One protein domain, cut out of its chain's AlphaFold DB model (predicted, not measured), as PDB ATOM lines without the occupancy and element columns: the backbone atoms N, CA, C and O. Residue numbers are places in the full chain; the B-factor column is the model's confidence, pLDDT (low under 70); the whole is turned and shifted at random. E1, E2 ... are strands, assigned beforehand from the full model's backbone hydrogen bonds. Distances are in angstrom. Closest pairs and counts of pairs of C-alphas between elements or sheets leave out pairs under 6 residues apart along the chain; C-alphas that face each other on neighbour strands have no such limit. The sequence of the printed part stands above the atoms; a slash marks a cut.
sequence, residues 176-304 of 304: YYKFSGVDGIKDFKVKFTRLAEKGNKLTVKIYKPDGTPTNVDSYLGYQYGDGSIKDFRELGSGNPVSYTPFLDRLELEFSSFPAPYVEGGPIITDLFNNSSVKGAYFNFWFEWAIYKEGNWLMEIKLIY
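AT A GLANCE: This is residues 176 to 304 of the 304 residues of the protein "DUF5007 domain-containing protein" of Pedobacter sp. JBR3-12 (UniProt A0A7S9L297). This is a sandwich of two twisted sheets: the five-stranded sheet E2 E8 E3 E5 E4 lies face to face with the smaller sheet E1 E7 E6. The long link of residues 208 to 241 leaves E3 and returns to E4 of the same larger sheet; on its way residues 213 to 214 pair briefly with E3 and residues 220 to 221 with E6 of the smaller sheet, and its loop round Asp 226 sticks out. The printed part has 129 residues, with no named helix and eight named strands, E1 to E8 in chain order; the class is all strand, though under half of the residues, 58, are in named strands. The larger sheet is mixed and the smaller antiparallel; the whole is compact, with a radius of gyration of the C-alphas of 13.9 A and spans of 38 by 34 by 24 A.

IN THESE COORDINATES: Start in the larger sheet with E2, residues 187 to 196: find C-alpha 187 at (33.396, 15.974, -50.334) and follow the strand for 29.0 A to C-alpha 196 at (40.279, 27.061, -24.463). Beside it look for E8, residues 295 to 303, 26.4 A long, then E3, residues 201 to 207, 19.6 A. E5, residues 250 to 253, and E4, residues 242 to 245, are each 10.2 A long. In the smaller sheet, E1, residues 176 to 183, begins at C-alpha 176 at (45.621, 26.266, -41.147) and runs 22.3 A; E7, residues 282 to 290, runs 26.0 A; E6, residues 267 to 273, runs 19.8 A.

HOW THE PARTS SIT: Begin at E2, an edge strand antiparallel to E8, where N 191 and O 299 are 2.8 A apart. E8 and E3 are parallel, at 16 degrees; look at N 298 and O 203, 2.8 A. E3 and E5 are antiparallel, with N 202 and O 252 at 2.8 A. E5 and the edge strand E4 form a hairpin, with N 244 and O 251 at 2.8 A. This sheet is twisted, its strands' lines turning by 60 degrees from edge to edge. In the other sheet, E7 is antiparallel to E1, N 178 and O 287 being 2.9 A apart, and forms a hairpin with E6, where N 269 and O 286 are 2.9 A apart. The parts of the two sheets that face each other are 11.0 A centre to centre, and the strands of the one stand at 27 degrees to those of the other. The closest C-alphas of E2 and E7 are those of Phe 188 and Phe 284, 7.8 A apart.

THE WHOLE: The two C-alphas farthest apart are those of Lys 198 and Ala 280, 39.7 A. The printed part has no cut and ends at the chain's last residue, Tyr 304. The long links are E3 to E4, 34 residues, and E5 to E6, 13 residues. The mean pLDDT of the printed part is 92.4; look for the one residue under 70 at Glu 263.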
ATOM      1  N   TYR A 176      45.628  26.406 -39.696       93.56
ATOM      2  CA  TYR A 176      45.621  26.266 -41.147       93.56
ATOM      3  C   TYR A 176      44.799  25.048 -41.537       93.56
ATOM      4  O   TYR A 176      44.817  24.027 -40.851       93.56
ATOM      5  N   TYR A 177      44.083  25.173 -42.647       94.75
ATOM      6  CA  TYR A 177      43.359  24.086 -43.277       94.75
ATOM      7  C   TYR A 177      43.402  24.280 -44.783       94.75
ATOM      8  O   TYR A 177      43.107  25.370 -45.284       94.75
ATOM      9  N   LYS A 178      43.703  23.203 -45.496       95.62
ATOM     10  CA  LYS A 178      43.566  23.136 -46.941       95.62
ATOM     11  C   LYS A 178      43.063  21.752 -47.320       95.62
ATOM     12  O   LYS A 178      43.704  20.747 -47.034       95.62
ATOM     13  N   PHE A 179      41.909  21.729 -47.975       96.44
ATOM     14  CA  PHE A 179      41.398  20.537 -48.637       96.44
ATOM     15  C   PHE A 179      42.399  20.074 -49.700       96.44
ATOM     16  O   PHE A 179      42.877  20.901 -50.484       96.44
ATOM     17  N   SER A 180      42.678  18.771 -49.747       95.75
ATOM     18  CA  SER A 180      43.612  18.208 -50.723       95.75
ATOM     19  C   SER A 180      42.937  17.229 -51.680       95.75
ATOM     20  O   SER A 180      43.205  17.301 -52.878       95.75
ATOM     21  N   GLY A 181      42.029  16.372 -51.208       96.94
ATOM     22  CA  GLY A 181      41.232  15.534 -52.101       96.94
ATOM     23  C   GLY A 181      40.411  14.454 -51.409       96.94
ATOM     24  O   GLY A 181      40.460  14.287 -50.190       96.94
ATOM     25  N   VAL A 182      39.631  13.748 -52.224       97.69
ATOM     26  CA  VAL A 182      38.782  12.613 -51.847       97.69
ATOM     27  C   VAL A 182      38.797  11.567 -52.954       97.69
ATOM     28  O   VAL A 182      38.941  11.913 -54.126       97.69
ATOM     29  N   ASP A 183      38.568  10.311 -52.592       96.94
ATOM     30  CA  ASP A 183      38.106   9.270 -53.507       96.94
ATOM     31  C   ASP A 183      37.059   8.381 -52.797       96.94
ATOM     32  O   ASP A 183      37.068   8.195 -51.583       96.94
ATOM     33  N   GLY A 184      36.042   7.937 -53.538       96.44
ATOM     34  CA  GLY A 184      34.890   7.193 -53.017       96.44
ATOM     35  C   GLY A 184      33.814   8.004 -52.267       96.44
ATOM     36  O   GLY A 184      32.779   7.428 -51.915       96.44
ATOM     37  N   ILE A 185      33.996   9.308 -52.035       96.44
ATOM     38  CA  ILE A 185      32.979  10.240 -51.496       96.44
ATOM     39  C   ILE A 185      32.924  11.533 -52.318       96.44
ATOM     40  O   ILE A 185      33.815  11.795 -53.122       96.44
ATOM     41  N   LYS A 186      31.880  12.350 -52.126       97.25
ATOM     42  CA  LYS A 186      31.713  13.611 -52.860       97.25
ATOM     43  C   LYS A 186      32.620  14.717 -52.323       97.25
ATOM     44  O   LYS A 186      33.189  15.455 -53.117       97.25
ATOM     45  N   ASP A 187      32.677  14.880 -51.001       97.75
ATOM     46  CA  ASP A 187      33.396  15.974 -50.334       97.75
ATOM     47  C   ASP A 187      33.522  15.712 -48.813       97.75
ATOM     48  O   ASP A 187      32.944  14.764 -48.273       97.75
ATOM     49  N   PHE A 188      34.234  16.575 -48.094       97.81
ATOM     50  CA  PHE A 188      34.187  16.683 -46.637       97.81
ATOM     51  C   PHE A 188      34.467  18.121 -46.187       97.81
ATOM     52  O   PHE A 188      35.131  18.904 -46.860       97.81
ATOM     53  N   LYS A 189      33.973  18.480 -45.001       97.38
ATOM     54  CA  LYS A 189      34.200  19.803 -44.404       97.38
ATOM     55  C   LYS A 189      34.932  19.672 -43.087       97.38
ATOM     56  O   LYS A 189      34.479  18.925 -42.227       97.38
ATOM     57  N   VAL A 190      35.998  20.447 -42.912       97.56
ATOM     58  CA  VAL A 190      36.738  20.520 -41.649       97.56
ATOM     59  C   VAL A 190      36.488  21.862 -40.974       97.56
ATOM     60  O   VAL A 190      36.567  22.915 -41.609       97.56
ATOM     61  N   LYS A 191      36.199  21.827 -39.676       97.12
ATOM     62  CA  LYS A 191      36.056  23.009 -38.828       97.12
ATOM     63  C   LYS A 191      36.956  22.879 -37.607       97.12
ATOM     64  O   LYS A 191      36.902  21.876 -36.905       97.12
ATOM     65  N   PHE A 192      37.722  23.928 -37.331       97.50
ATOM     66  CA  PHE A 192      38.515  24.057 -36.113       97.50
ATOM     67  C   PHE A 192      37.832  25.028 -35.153       97.50
ATOM     68  O   PHE A 192      37.451  26.132 -35.544       97.50
ATOM     69  N   THR A 193      37.707  24.634 -33.889       97.69
ATOM     70  CA  THR A 193      37.189  25.480 -32.807       97.69
ATOM     71  C   THR A 193      38.180  25.463 -31.650       97.69
ATOM     72  O   THR A 193      38.489  24.398 -31.119       97.69
ATOM     73  N   ARG A 194      38.677  26.633 -31.237       96.94
ATOM     74  CA  ARG A 194      39.509  26.760 -30.032       96.94
ATOM     75  C   ARG A 194      38.582  26.796 -28.818       96.94
ATOM     76  O   ARG A 194      37.868  27.774 -28.627       96.94
ATOM     77  N   LEU A 195      38.557  25.712 -28.051       97.50
ATOM     78  CA  LEU A 195      37.709  25.529 -26.870       97.50
ATOM     79  C   LEU A 195      38.271  26.238 -25.633       97.50
ATOM     80  O   LEU A 195      37.510  26.688 -24.785       97.50
ATOM     81  N   ALA A 196      39.598  26.332 -25.529       96.62
ATOM     82  CA  ALA A 196      40.279  27.061 -24.463       96.62
ATOM     83  C   ALA A 196      41.567  27.697 -24.989       96.62
ATOM     84  O   ALA A 196      42.233  27.130 -25.856       96.62
ATOM     85  N   GLU A 197      41.944  28.861 -24.454       93.62
ATOM     86  CA  GLU A 197      43.176  29.554 -24.858       93.62
ATOM     87  C   GLU A 197      44.455  28.867 -24.370       93.62
ATOM     88  O   GLU A 197      45.528  29.087 -24.933       93.62
ATOM     89  N   LYS A 198      44.325  28.047 -23.326       94.38
ATOM     90  CA  LYS A 198      45.401  27.298 -22.683       94.38
ATOM     91  C   LYS A 198      45.142  25.803 -22.779       94.38
ATOM     92  O   LYS A 198      43.990  25.375 -22.858       94.38
ATOM     93  N   GLY A 199      46.227  25.039 -22.770       94.12
ATOM     94  CA  GLY A 199      46.207  23.588 -22.909       94.12
ATOM     95  C   GLY A 199      46.859  23.106 -24.199       94.12
ATOM     96  O   GLY A 199      47.358  23.897 -25.001       94.12
ATOM     97  N   ASN A 200      46.882  21.788 -24.359       94.19
ATOM     98  CA  ASN A 200      47.644  21.080 -25.383       94.19
ATOM     99  C   ASN A 200      46.841  19.983 -26.092       94.19
ATOM    100  O   ASN A 200      47.434  19.099 -26.709       94.19
ATOM    101  N   LYS A 201      45.507  20.020 -25.997       95.94
ATOM    102  CA  LYS A 201      44.645  18.952 -26.511       95.94
ATOM    103  C   LYS A 201      44.044  19.285 -27.867       95.94
ATOM    104  O   LYS A 201      43.574  20.399 -28.085       95.94
ATOM    105  N   LEU A 202      43.948  18.288 -28.738       96.69
ATOM    106  CA  LEU A 202      43.075  18.301 -29.908       96.69
ATOM    107  C   LEU A 202      42.097  17.138 -29.823       96.69
ATOM    108  O   LEU A 202      42.484  15.976 -29.830       96.69
ATOM    109  N   THR A 203      40.814  17.462 -29.771       97.94
ATOM    110  CA  THR A 203      39.736  16.499 -29.961       97.94
ATOM    111  C   THR A 203      39.370  16.453 -31.435       97.94
ATOM    112  O   THR A 203      39.012  17.475 -32.012       97.94
ATOM    113  N   VAL A 204      39.419  15.275 -32.042       98.06
ATOM    114  CA  VAL A 204      38.980  15.039 -33.416       98.06
ATOM    115  C   VAL A 204      37.650  14.300 -33.390       98.06
ATOM    116  O   VAL A 204      37.515  13.279 -32.719       98.06
ATOM    117  N   LYS A 205      36.674  14.800 -34.146       98.38
ATOM    118  CA  LYS A 205      35.386  14.146 -34.386       98.38
ATOM    119  C   LYS A 205      35.141  14.035 -35.878       98.38
ATOM    120  O   LYS A 205      35.329  15.010 -36.604       98.38
ATOM    121  N   ILE A 206      34.689  12.868 -36.322       98.19
ATOM    122  CA  ILE A 206      34.261  12.649 -37.702       98.19
ATOM    123  C   ILE A 206      32.764  12.338 -37.684       98.19
ATOM    124  O   ILE A 206      32.295  11.558 -36.862       98.19
ATOM    125  N   TYR A 207      32.007  12.977 -38.568       98.19
ATOM    126  CA  TYR A 207      30.558  12.856 -38.662       98.19
ATOM    127  C   TYR A 207      30.148  12.357 -40.042       98.19
ATOM    128  O   TYR A 207      30.697  12.774 -41.068       98.19
ATOM    129  N   LYS A 208      29.120  11.510 -40.065       97.25
ATOM    130  CA  LYS A 208      28.375  11.155 -41.275       97.25
ATOM    131  C   LYS A 208      27.588  12.368 -41.813       97.25
ATOM    132  O   LYS A 208      27.422  13.365 -41.098       97.25
ATOM    133  N   PRO A 209      27.055  12.305 -43.051       96.94
ATOM    134  CA  PRO A 209      26.251  13.391 -43.620       96.94
ATOM    135  C   PRO A 209      25.050  13.803 -42.748       96.94
ATOM    136  O   PRO A 209      24.743  14.997 -42.649       96.94
ATOM    137  N   ASP A 210      24.429  12.833 -42.069       96.00
ATOM    138  CA  ASP A 210      23.294  13.008 -41.149       96.00
ATOM    139  C   ASP A 210      23.671  13.644 -39.794       96.00
ATOM    140  O   ASP A 210      22.789  14.004 -39.020       96.00
ATOM    141  N   GLY A 211      24.966  13.840 -39.519       95.44
ATOM    142  CA  GLY A 211      25.472  14.397 -38.264       95.44
ATOM    143  C   GLY A 211      25.768  13.362 -37.178       95.44
ATOM    144  O   GLY A 211      26.233  13.742 -36.105       95.44
ATOM    145  N   THR A 212      25.562  12.069 -37.435       95.50
ATOM    146  CA  THR A 212      25.922  11.002 -36.495       95.50
ATOM    147  C   THR A 212      27.451  10.876 -36.408       95.50
ATOM    148  O   THR A 212      28.105  10.803 -37.456       95.50
ATOM    149  N   PRO A 213      28.055  10.842 -35.202       95.88
ATOM    150  CA  PRO A 213      29.495  10.648 -35.063       95.88
ATOM    151  C   PRO A 213      29.914   9.247 -35.519       95.88
ATOM    152  O   PRO A 213      29.166   8.273 -35.394       95.88
ATOM    153  N   THR A 214      31.127   9.140 -36.043       95.69
ATOM    154  CA  THR A 214      31.778   7.873 -36.380       95.69
ATOM    155  C   THR A 214      32.907   7.587 -35.396       95.69
ATOM    156  O   THR A 214      33.463   8.495 -34.776       95.69
ATOM    157  N   ASN A 215      33.271   6.310 -35.270       95.25
ATOM    158  CA  ASN A 215      34.472   5.938 -34.537       95.25
ATOM    159  C   ASN A 215      35.702   6.360 -35.349       95.25
ATOM    160  O   ASN A 215      35.992   5.769 -36.391       95.25
ATOM    161  N   VAL A 216      36.420   7.374 -34.866       95.00
ATOM    162  CA  VAL A 216      37.610   7.933 -35.527       95.00
ATOM    163  C   VAL A 216      38.729   6.895 -35.658       95.00
ATOM    164  O   VAL A 216      39.459   6.911 -36.643       95.00
ATOM    165  N   ASP A 217      38.822   5.936 -34.737       91.69
ATOM    166  CA  ASP A 217      39.834   4.874 -34.792       91.69
ATOM    167  C   ASP A 217      39.563   3.849 -35.910       91.69
ATOM    168  O   ASP A 217      40.455   3.117 -36.332       91.69
ATOM    169  N   SER A 218      38.346   3.842 -36.475       93.06
ATOM    170  CA  SER A 218      38.015   3.020 -37.649       93.06
ATOM    171  C   SER A 218      38.573   3.563 -38.973       93.06
ATOM    172  O   SER A 218      38.394   2.930 -40.019       93.06
ATOM    173  N   TYR A 219      39.224   4.729 -38.950       95.12
ATOM    174  CA  TYR A 219      39.911   5.311 -40.096       95.12
ATOM    175  C   TYR A 219      41.402   4.980 -40.013       95.12
ATOM    176  O   TYR A 219      42.061   5.172 -38.987       95.12
ATOM    177  N   LEU A 220      41.940   4.459 -41.108       93.44
ATOM    178  CA  LEU A 220      43.336   4.058 -41.210       93.44
ATOM    179  C   LEU A 220      44.114   5.105 -42.003       93.44
ATOM    180  O   LEU A 220      43.582   5.685 -42.948       93.44
ATOM    181  N   GLY A 221      45.359   5.353 -41.605       93.62
ATOM    182  CA  GLY A 221      46.250   6.237 -42.344       93.62
ATOM    183  C   GLY A 221      46.772   5.573 -43.605       93.62
ATOM    184  O   GLY A 221      47.164   4.405 -43.572       93.62
ATOM    185  N   TYR A 222      46.818   6.316 -44.706       91.06
ATOM    186  CA  TYR A 222      47.479   5.842 -45.915       91.06
ATOM    187  C   TYR A 222      48.988   5.705 -45.670       91.06
ATOM    188  O   TYR A 222      49.624   6.619 -45.132       91.06
ATOM    189  N   GLN A 223      49.555   4.563 -46.063       90.50
ATOM    190  CA  GLN A 223      50.989   4.305 -45.978       90.50
ATOM    191  C   GLN A 223      51.661   4.685 -47.298       90.50
ATOM    192  O   GLN A 223      51.357   4.131 -48.354       90.50
ATOM    193  N   TYR A 224      52.595   5.626 -47.234       85.88
ATOM    194  CA  TYR A 224      53.348   6.081 -48.396       85.88
ATOM    195  C   TYR A 224      54.565   5.181 -48.647       85.88
ATOM    196  O   TYR A 224      54.991   4.414 -47.786       85.88
ATOM    197  N   GLY A 225      55.150   5.269 -49.848       82.44
ATOM    198  CA  GLY A 225      56.293   4.432 -50.249       82.44
ATOM    199  C   GLY A 225      57.558   4.618 -49.399       82.44
ATOM    200  O   GLY A 225      58.455   3.784 -49.454       82.44
ATOM    201  N   ASP A 226      57.624   5.681 -48.595       81.94
ATOM    202  CA  ASP A 226      58.672   5.920 -47.598       81.94
ATOM    203  C   ASP A 226      58.400   5.231 -46.246       81.94
ATOM    204  O   ASP A 226      59.188   5.366 -45.311       81.94
ATOM    205  N   GLY A 227      57.295   4.489 -46.143       81.19
ATOM    206  CA  GLY A 227      56.843   3.805 -44.939       81.19
ATOM    207  C   GLY A 227      56.058   4.686 -43.969       81.19
ATOM    208  O   GLY A 227      55.565   4.154 -42.980       81.19
ATOM    209  N   SER A 228      55.913   5.990 -44.235       82.31
ATOM    210  CA  SER A 228      55.189   6.893 -43.339       82.31
ATOM    211  C   SER A 228      53.678   6.677 -43.405       82.31
ATOM    212  O   SER A 228      53.113   6.496 -44.487       82.31
ATOM    213  N   ILE A 229      53.025   6.725 -42.243       87.69
ATOM    214  CA  ILE A 229      51.569   6.657 -42.110       87.69
ATOM    215  C   ILE A 229      51.050   8.077 -41.869       87.69
ATOM    216  O   ILE A 229      51.593   8.816 -41.052       87.69
ATOM    217  N   LYS A 230      50.025   8.501 -42.615       89.19
ATOM    218  CA  LYS A 230      49.479   9.871 -42.542       89.19
ATOM    219  C   LYS A 230      48.152   9.932 -41.791       89.19
ATOM    220  O   LYS A 230      47.152  10.381 -42.335       89.19
ATOM    221  N   ASP A 231      48.121   9.507 -40.534       90.75
ATOM    222  CA  ASP A 231      46.933   9.649 -39.683       90.75
ATOM    223  C   ASP A 231      47.197  10.477 -38.421       90.75
ATOM    224  O   ASP A 231      48.250  11.083 -38.244       90.75
ATOM    225  N   PHE A 232      46.204  10.534 -37.536       91.81
ATOM    226  CA  PHE A 232      46.277  11.283 -36.286       91.81
ATOM    227  C   PHE A 232      47.224  10.696 -35.232       91.81
ATOM    228  O   PHE A 232      47.511  11.371 -34.245       91.81
ATOM    229  N   ARG A 233      47.681   9.453 -35.412       88.06
ATOM    230  CA  ARG A 233      48.553   8.728 -34.480       88.06
ATOM    231  C   ARG A 233      50.030   8.990 -34.775       88.06
ATOM    232  O   ARG A 233      50.854   8.800 -33.887       88.06
ATOM    233  N   GLU A 234      50.357   9.466 -35.977       85.19
ATOM    234  CA  GLU A 234      51.718   9.808 -36.392       85.19
ATOM    235  C   GLU A 234      51.763  11.197 -37.050       85.19
ATOM    236  O   GLU A 234      51.689  11.359 -38.267       85.19
ATOM    237  N   LEU A 235      51.913  12.239 -36.227       84.38
ATOM    238  CA  LEU A 235      51.985  13.637 -36.674       84.38
ATOM    239  C   LEU A 235      53.433  14.143 -36.822       84.38
ATOM    240  O   LEU A 235      53.660  15.306 -37.160       84.38
ATOM    241  N   GLY A 236      54.408  13.257 -36.600       78.25
ATOM    242  CA  GLY A 236      55.840  13.523 -36.709       78.25
ATOM    243  C   GLY A 236      56.459  14.149 -35.456       78.25
ATOM    244  O   GLY A 236      55.778  14.732 -34.611       78.25
ATOM    245  N   SER A 237      57.785  14.020 -35.337       76.94
ATOM    246  CA  SER A 237      58.589  14.648 -34.274       76.94
ATOM    247  C   SER A 237      58.098  14.352 -32.847       76.94
ATOM    248  O   SER A 237      58.142  15.221 -31.979       76.94
ATOM    249  N   GLY A 238      57.594  13.138 -32.614       74.56
ATOM    250  CA  GLY A 238      57.107  12.697 -31.305       74.56
ATOM    251  C   GLY A 238      55.706  13.201 -30.964       74.56
ATOM    252  O   GLY A 238      55.314  13.139 -29.802       74.56
ATOM    253  N   ASN A 239      54.961  13.715 -31.951       85.19
ATOM    254  CA  ASN A 239      53.561  14.084 -31.796       85.19
ATOM    255  C   ASN A 239      52.621  13.093 -32.517       85.19
ATOM    256  O   ASN A 239      52.971  12.586 -33.587       85.19
ATOM    257  N   PRO A 240      51.412  12.867 -31.975       89.88
ATOM    258  CA  PRO A 240      50.972  13.318 -30.653       89.88
ATOM    259  C   PRO A 240      51.779  12.619 -29.540       89.88
ATOM    260  O   PRO A 240      52.249  11.501 -29.717       89.88
ATOM    261  N   VAL A 241      51.943  13.282 -28.394       90.38
ATOM    262  CA  VAL A 241      52.598  12.705 -27.202       90.38
ATOM    263  C   VAL A 241      51.778  11.535 -26.664       90.38
ATOM    264  O   VAL A 241      52.318  10.525 -26.217       90.38
ATOM    265  N   SER A 242      50.457  11.664 -26.742       92.88
ATOM    266  CA  SER A 242      49.517  10.590 -26.464       92.88
ATOM    267  C   SER A 242      48.273  10.750 -27.319       92.88
ATOM    268  O   SER A 242      47.868  11.871 -27.635       92.88
ATOM    269  N   TYR A 243      47.625   9.633 -27.625       94.06
ATOM    270  CA  TYR A 243      46.290   9.616 -28.203       94.06
ATOM    271  C   TYR A 243      45.387   8.667 -27.413       94.06
ATOM    272  O   TYR A 243      45.841   7.655 -26.881       94.06
ATOM    273  N   THR A 244      44.106   9.000 -27.295       96.50
ATOM    274  CA  THR A 244      43.104   8.186 -26.597       96.50
ATOM    275  C   THR A 244      41.853   8.065 -27.466       96.50
ATOM    276  O   THR A 244      41.174   9.073 -27.698       96.50
ATOM    277  N   PRO A 245      41.547   6.863 -27.988       95.62
ATOM    278  CA  PRO A 245      40.361   6.645 -28.799       95.62
ATOM    279  C   PRO A 245      39.112   6.511 -27.921       95.62
ATOM    280  O   PRO A 245      39.118   5.864 -26.874       95.62
ATOM    281  N   PHE A 246      38.015   7.084 -28.396       96.19
ATOM    282  CA  PHE A 246      36.664   6.898 -27.882       96.19
ATOM    283  C   PHE A 246      35.748   6.499 -29.038       96.19
ATOM    284  O   PHE A 246      36.095   6.633 -30.210       96.19
ATOM    285  N   LEU A 247      34.533   6.051 -28.717       93.12
ATOM    286  CA  LEU A 247      33.574   5.640 -29.741       93.12
ATOM    287  C   LEU A 247      33.173   6.787 -30.688       93.12
ATOM    288  O   LEU A 247      32.861   6.526 -31.846       93.12
ATOM    289  N   ASP A 248      33.170   8.033 -30.207       95.19
ATOM    290  CA  ASP A 248      32.701   9.214 -30.945       95.19
ATOM    291  C   ASP A 248      33.807  10.227 -31.287       95.19
ATOM    292  O   ASP A 248      33.529  11.247 -31.924       95.19
ATOM    293  N   ARG A 249      35.043  10.001 -30.822       96.56
ATOM    294  CA  ARG A 249      36.150  10.956 -30.961       96.56
ATOM    295  C   ARG A 249      37.521  10.326 -30.749       96.56
ATOM    296  O   ARG A 249      37.644   9.259 -30.161       96.56
ATOM    297  N   LEU A 250      38.553  11.049 -31.156       97.38
ATOM    298  CA  LEU A 250      39.945  10.782 -30.809       97.38
ATOM    299  C   LEU A 250      40.506  12.003 -30.081       97.38
ATOM    300  O   LEU A 250      40.393  13.120 -30.581       97.38
ATOM    301  N   GLU A 251      41.090  11.810 -28.905       97.12
ATOM    302  CA  GLU A 251      41.768  12.882 -28.175       97.12
ATOM    303  C   GLU A 251      43.279  12.746 -28.349       97.12
ATOM    304  O   GLU A 251      43.824  11.664 -28.158       97.12
ATOM    305  N   LEU A 252      43.940  13.835 -28.729       95.81
ATOM    306  CA  LEU A 252      45.380  13.928 -28.964       95.81
ATOM    307  C   LEU A 252      45.978  14.953 -28.001       95.81
ATOM    308  O   LEU A 252      45.383  16.014 -27.798       95.81
ATOM    309  N   GLU A 253      47.164  14.679 -27.468       94.25
ATOM    310  CA  GLU A 253      47.944  15.651 -26.696       94.25
ATOM    311  C   GLU A 253      49.234  16.006 -27.435       94.25
ATOM    312  O   GLU A 253      49.933  15.130 -27.947       94.25
ATOM    313  N   PHE A 254      49.561  17.295 -27.490       90.31
ATOM    314  CA  PHE A 254      50.801  17.796 -28.076       90.31
ATOM    315  C   PHE A 254      51.809  18.167 -26.997       90.31
ATOM    316  O   PHE A 254      51.460  18.609 -25.902       90.31
ATOM    317  N   SER A 255      53.081  18.040 -27.342       85.38
ATOM    318  CA  SER A 255      54.199  18.495 -26.511       85.38
ATOM    319  C   SER A 255      54.306  20.021 -26.498       85.38
ATOM    320  O   SER A 255      54.641  20.618 -25.479       85.38
ATOM    321  N   SER A 256      54.010  20.668 -27.627       81.44
ATOM    322  CA  SER A 256      54.042  22.124 -27.774       81.44
ATOM    323  C   SER A 256      53.304  22.579 -29.037       81.44
ATOM    324  O   SER A 256      52.948  21.765 -29.890       81.44
ATOM    325  N   PHE A 257      53.079  23.892 -29.145       82.44
ATOM    326  CA  PHE A 257      52.591  24.545 -30.360       82.44
ATOM    327  C   PHE A 257      53.671  25.462 -30.966       82.44
ATOM    328  O   PHE A 257      54.500  25.983 -30.213       82.44
ATOM    329  N   PRO A 258      53.665  25.714 -32.290       83.88
ATOM    330  CA  PRO A 258      52.687  25.245 -33.279       83.88
ATOM    331  C   PRO A 258      52.681  23.717 -33.425       83.88
ATOM    332  O   PRO A 258      53.659  23.057 -33.102       83.88
ATOM    333  N   ALA A 259      51.558  23.151 -33.849       83.44
ATOM    334  CA  ALA A 259      51.413  21.739 -34.174       83.44
ATOM    335  C   ALA A 259      51.203  21.641 -35.698       83.44
ATOM    336  O   ALA A 259      50.129  22.025 -36.172       83.44
ATOM    337  N   PRO A 260      52.215  21.202 -36.470       75.50
ATOM    338  CA  PRO A 260      53.488  20.629 -36.021       75.50
ATOM    339  C   PRO A 260      54.537  21.680 -35.609       75.50
ATOM    340  O   PRO A 260      54.486  22.848 -35.999       75.50
ATOM    341  N   TYR A 261      55.520  21.217 -34.834       75.06
ATOM    342  CA  TYR A 261      56.452  22.055 -34.069       75.06
ATOM    343  C   TYR A 261      57.471  22.844 -34.897       75.06
ATOM    344  O   TYR A 261      57.882  23.943 -34.518       75.06
ATOM    345  N   VAL A 262      57.909  22.299 -36.032       76.31
ATOM    346  CA  VAL A 262      58.953  22.931 -36.844       76.31
ATOM    347  C   VAL A 262      58.330  23.876 -37.862       76.31
ATOM    348  O   VAL A 262      57.564  23.454 -38.723       76.31
ATOM    349  N   GLU A 263      58.682  25.161 -37.759       68.44
ATOM    350  CA  GLU A 263      58.317  26.239 -38.697       68.44
ATOM    351  C   GLU A 263      56.809  26.461 -38.903       68.44
ATOM    352  O   GLU A 263      56.435  27.293 -39.727       68.44
ATOM    353  N   GLY A 264      55.942  25.757 -38.167       72.19
ATOM    354  CA  GLY A 264      54.494  25.773 -38.378       72.19
ATOM    355  C   GLY A 264      54.067  25.222 -39.744       72.19
ATOM    356  O   GLY A 264      52.973  25.525 -40.206       72.19
ATOM    357  N   GLY A 265      54.914  24.457 -40.441       81.38
ATOM    358  CA  GLY A 265      54.532  23.884 -41.736       81.38
ATOM    359  C   GLY A 265      53.331  22.944 -41.582       81.38
ATOM    360  O   GLY A 265      53.280  22.230 -40.595       81.38
ATOM    361  N   PRO A 266      52.349  22.903 -42.491       88.00
ATOM    362  CA  PRO A 266      51.194  22.032 -42.303       88.00
ATOM    363  C   PRO A 266      51.545  20.544 -42.435       88.00
ATOM    364  O   PRO A 266      52.419  20.167 -43.218       88.00
ATOM    365  N   ILE A 267      50.832  19.696 -41.693       88.06
ATOM    366  CA  ILE A 267      50.883  18.235 -41.828       88.06
ATOM    367  C   ILE A 267      49.764  17.726 -42.720       88.06
ATOM    368  O   ILE A 267      48.674  18.293 -42.756       88.06
ATOM    369  N   ILE A 268      50.052  16.634 -43.423       91.06
ATOM    370  CA  ILE A 268      49.085  15.919 -44.249       91.06
ATOM    371  C   ILE A 268      48.457  14.821 -43.399       91.06
ATOM    372  O   ILE A 268      49.168  13.988 -42.838       91.06
ATOM    373  N   THR A 269      47.132  14.804 -43.362       93.88
ATOM    374  CA  THR A 269      46.342  13.678 -42.872       93.88
ATOM    375  C   THR A 269      45.604  13.080 -44.059       93.88
ATOM    376  O   THR A 269      44.908  13.801 -44.767       93.88
ATOM    377  N   ASP A 270      45.792  11.784 -44.282       95.31
ATOM    378  CA  ASP A 270      45.254  10.984 -45.378       95.31
ATOM    379  C   ASP A 270      44.642   9.716 -44.789       95.31
ATOM    380  O   ASP A 270      45.340   8.798 -44.348       95.31
ATOM    381  N   LEU A 271      43.317   9.727 -44.704       96.62
ATOM    382  CA  LEU A 271      42.539   8.726 -43.999       96.62
ATOM    383  C   LEU A 271      41.683   7.962 -44.986       96.62
ATOM    384  O   LEU A 271      41.000   8.555 -45.820       96.62
ATOM    385  N   PHE A 272      41.633   6.648 -44.819       96.19
ATOM    386  CA  PHE A 272      40.715   5.794 -45.549       96.19
ATOM    387  C   PHE A 272      39.870   4.935 -44.612       96.19
ATOM    388  O   PHE A 272      40.229   4.655 -43.466       96.19
ATOM    389  N   ASN A 273      38.715   4.514 -45.114       96.25
ATOM    390  CA  ASN A 273      37.823   3.577 -44.451       96.25
ATOM    391  C   ASN A 273      37.289   2.578 -45.483       96.25
ATOM    392  O   ASN A 273      36.751   2.971 -46.512       96.25
ATOM    393  N   ASN A 274      37.438   1.280 -45.206       92.25
ATOM    394  CA  ASN A 274      37.161   0.230 -46.192       92.25
ATOM    395  C   ASN A 274      35.670  -0.106 -46.353       92.25
ATOM    396  O   ASN A 274      35.263  -0.534 -47.431       92.25
ATOM    397  N   SER A 275      34.858   0.047 -45.301       91.19
ATOM    398  CA  SER A 275      33.420  -0.278 -45.353       91.19
ATOM    399  C   SER A 275      32.634   0.085 -44.092       91.19
ATOM    400  O   SER A 275      31.425   0.284 -44.180       91.19
ATOM    401  N   SER A 276      33.263   0.181 -42.918       90.62
ATOM    402  CA  SER A 276      32.536   0.283 -41.641       90.62
ATOM    403  C   SER A 276      31.706   1.562 -41.475       90.62
ATOM    404  O   SER A 276      30.773   1.582 -40.673       90.62
ATOM    405  N   VAL A 277      31.997   2.623 -42.235       91.38
ATOM    406  CA  VAL A 277      31.281   3.904 -42.125       91.38
ATOM    407  C   VAL A 277      30.121   4.026 -43.118       91.38
ATOM    408  O   VAL A 277      29.018   4.391 -42.700       91.38
ATOM    409  N   LYS A 278      30.353   3.726 -44.409       93.00
ATOM    410  CA  LYS A 278      29.358   3.884 -45.496       93.00
ATOM    411  C   LYS A 278      29.072   2.617 -46.314       93.00
ATOM    412  O   LYS A 278      28.426   2.697 -47.352       93.00
ATOM    413  N   GLY A 279      29.584   1.462 -45.894       93.81
ATOM    414  CA  GLY A 279      29.428   0.185 -46.602       93.81
ATOM    415  C   GLY A 279      30.355  -0.015 -47.807       93.81
ATOM    416  O   GLY A 279      30.283  -1.054 -48.451       93.81
ATOM    417  N   ALA A 280      31.232   0.944 -48.116       95.06
ATOM    418  CA  ALA A 280      32.183   0.868 -49.223       95.06
ATOM    419  C   ALA A 280      33.452   1.670 -48.919       95.06
ATOM    420  O   ALA A 280      33.416   2.579 -48.082       95.06
ATOM    421  N   TYR A 281      34.527   1.373 -49.654       96.44
ATOM    422  CA  TYR A 281      35.790   2.095 -49.561       96.44
ATOM    423  C   TYR A 281      35.610   3.589 -49.856       96.44
ATOM    424  O   TYR A 281      34.789   3.991 -50.695       96.44
ATOM    425  N   PHE A 282      36.385   4.394 -49.141       97.25
ATOM    426  CA  PHE A 282      36.714   5.764 -49.495       97.25
ATOM    427  C   PHE A 282      37.963   6.226 -48.763       97.25
ATOM    428  O   PHE A 282      38.319   5.685 -47.714       97.25
ATOM    429  N   ASN A 283      38.555   7.292 -49.274       96.69
ATOM    430  CA  ASN A 283      39.610   8.038 -48.620       96.69
ATOM    431  C   ASN A 283      39.410   9.546 -48.789       96.69
ATOM    432  O   ASN A 283      38.666  10.027 -49.647       96.69
ATOM    433  N   PHE A 284      40.074  10.299 -47.927       97.12
ATOM    434  CA  PHE A 284      40.128  11.747 -47.990       97.12
ATOM    435  C   PHE A 284      41.402  12.245 -47.325       97.12
ATOM    436  O   PHE A 284      41.856  11.688 -46.324       97.12
ATOM    437  N   TRP A 285      41.958  13.322 -47.867       96.94
ATOM    438  CA  TRP A 285      43.180  13.906 -47.345       96.94
ATOM    439  C   TRP A 285      43.147  15.428 -47.368       96.94
ATOM    440  O   TRP A 285      42.500  16.069 -48.204       96.94
ATOM    441  N   PHE A 286      43.841  16.017 -46.402       96.81
ATOM    442  CA  PHE A 286      43.935  17.457 -46.212       96.81
ATOM    443  C   PHE A 286      45.227  17.825 -45.496       96.81
ATOM    444  O   PHE A 286      45.852  17.013 -44.814       96.81
ATOM    445  N   GLU A 287      45.608  19.083 -45.650       94.94
ATOM    446  CA  GLU A 287      46.699  19.698 -44.911       94.94
ATOM    447  C   GLU A 287      46.140  20.536 -43.755       94.94
ATOM    448  O   GLU A 287      45.143  21.252 -43.922       94.94
ATOM    449  N   TRP A 288      46.786  20.500 -42.591       94.31
ATOM    450  CA  TRP A 288      46.396  21.333 -41.455       94.31
ATOM    451  C   TRP A 288      47.562  21.700 -40.534       94.31
ATOM    452  O   TRP A 288      48.610  21.063 -40.544       94.31
ATOM    453  N   ALA A 289      47.376  22.752 -39.740       92.69
ATOM    454  CA  ALA A 289      48.254  23.110 -38.626       92.69
ATOM    455  C   ALA A 289      47.454  23.843 -37.545       92.69
ATOM    456  O   ALA A 289      46.435  24.468 -37.840       92.69
ATOM    457  N   ILE A 290      47.933  23.828 -36.306       92.81
ATOM    458  CA  ILE A 290      47.430  24.671 -35.217       92.81
ATOM    459  C   ILE A 290      48.574  25.561 -34.747       92.81
ATOM    460  O   ILE A 290      49.600  25.071 -34.290       92.81
ATOM    461  N   TYR A 291      48.409  26.878 -34.846       90.19
ATOM    462  CA  TYR A 291      49.483  27.831 -34.558       90.19
ATOM    463  C   TYR A 291      49.471  28.353 -33.127       90.19
ATOM    464  O   TYR A 291      50.505  28.783 -32.621       90.19
ATOM    465  N   LYS A 292      48.309  28.339 -32.468       88.94
ATOM    466  CA  LYS A 292      48.155  28.872 -31.111       88.94
ATOM    467  C   LYS A 292      47.909  27.766 -30.098       88.94
ATOM    468  O   LYS A 292      47.115  26.859 -30.348       88.94
ATOM    469  N   GLU A 293      48.527  27.934 -28.930       91.44
ATOM    470  CA  GLU A 293      48.256  27.146 -27.725       91.44
ATOM    471  C   GLU A 293      46.752  27.009 -27.475       91.44
ATOM    472  O   GLU A 293      45.981  27.905 -27.812       91.44
ATOM    473  N   GLY A 294      46.304  25.907 -26.895       94.62
ATOM    474  CA  GLY A 294      44.919  25.772 -26.482       94.62
ATOM    475  C   GLY A 294      44.404  24.355 -26.570       94.62
ATOM    476  O   GLY A 294      45.056  23.453 -27.094       94.62
ATOM    477  N   ASN A 295      43.173  24.199 -26.098       97.12
ATOM    478  CA  ASN A 295      42.388  23.012 -26.380       97.12
ATOM    479  C   ASN A 295      41.556  23.266 -27.629       97.12
ATOM    480  O   ASN A 295      40.858  24.278 -27.728       97.12
ATOM    481  N   TRP A 296      41.626  22.347 -28.576       98.06
ATOM    482  CA  TRP A 296      41.038  22.475 -29.896       98.06
ATOM    483  C   TRP A 296      40.069  21.336 -30.179       98.06
ATOM    484  O   TRP A 296      40.255  20.210 -29.729       98.06
ATOM    485  N   LEU A 297      39.044  21.641 -30.964       98.25
ATOM    486  CA  LEU A 297      38.130  20.679 -31.558       98.25
ATOM    487  C   LEU A 297      38.256  20.769 -33.079       98.25
ATOM    488  O   LEU A 297      38.057  21.845 -33.645       98.25
ATOM    489  N   MET A 298      38.561  19.646 -33.720       98.12
ATOM    490  CA  MET A 298      38.497  19.457 -35.166       98.12
ATOM    491  C   MET A 298      37.282  18.592 -35.488       98.12
ATOM    492  O   MET A 298      37.203  17.433 -35.088       98.12
ATOM    493  N   GLU A 299      36.337  19.164 -36.221       98.44
ATOM    494  CA  GLU A 299      35.135  18.480 -36.685       98.44
ATOM    495  C   GLU A 299      35.241  18.243 -38.185       98.44
ATOM    496  O   GLU A 299      35.389  19.195 -38.950       98.44
ATOM    497  N   ILE A 300      35.142  16.986 -38.603       98.38
ATOM    498  CA  ILE A 300      35.178  16.569 -40.002       98.38
ATOM    499  C   ILE A 300      33.797  16.035 -40.364       98.38
ATOM    500  O   ILE A 300      33.371  15.011 -39.841       98.38
ATOM    501  N   LYS A 301      33.079  16.705 -41.261       98.25
ATOM    502  CA  LYS A 301      31.778  16.244 -41.757       98.25
ATOM    503  C   LYS A 301      31.929  15.651 -43.150       98.25
ATOM    504  O   LYS A 301      32.243  16.383 -44.087       98.25
ATOM    505  N   LEU A 302      31.679  14.351 -43.279       97.94
ATOM    506  CA  LEU A 302      31.699  13.641 -44.556       97.94
ATOM    507  C   LEU A 302      30.482  14.008 -45.413       97.94
ATOM    508  O   LEU A 302      29.394  14.269 -44.894       97.94
ATOM    509  N   ILE A 303      30.673  14.000 -46.730       96.75
ATOM    510  CA  ILE A 303      29.633  14.234 -47.731       96.75
ATOM    511  C   ILE A 303      29.762  13.121 -48.775       96.75
ATOM    512  O   ILE A 303      30.659  13.141 -49.616       96.75
ATOM    513  N   TYR A 304      28.871  12.135 -48.705       92.44
ATOM    514  CA  TYR A 304      28.778  11.011 -49.635       92.44
ATOM    515  C   TYR A 304      27.327  10.704 -49.976       92.44
ATOM    516  O   TYR A 304      26.444  11.156 -49.211       92.44
TER     517      TYR A 304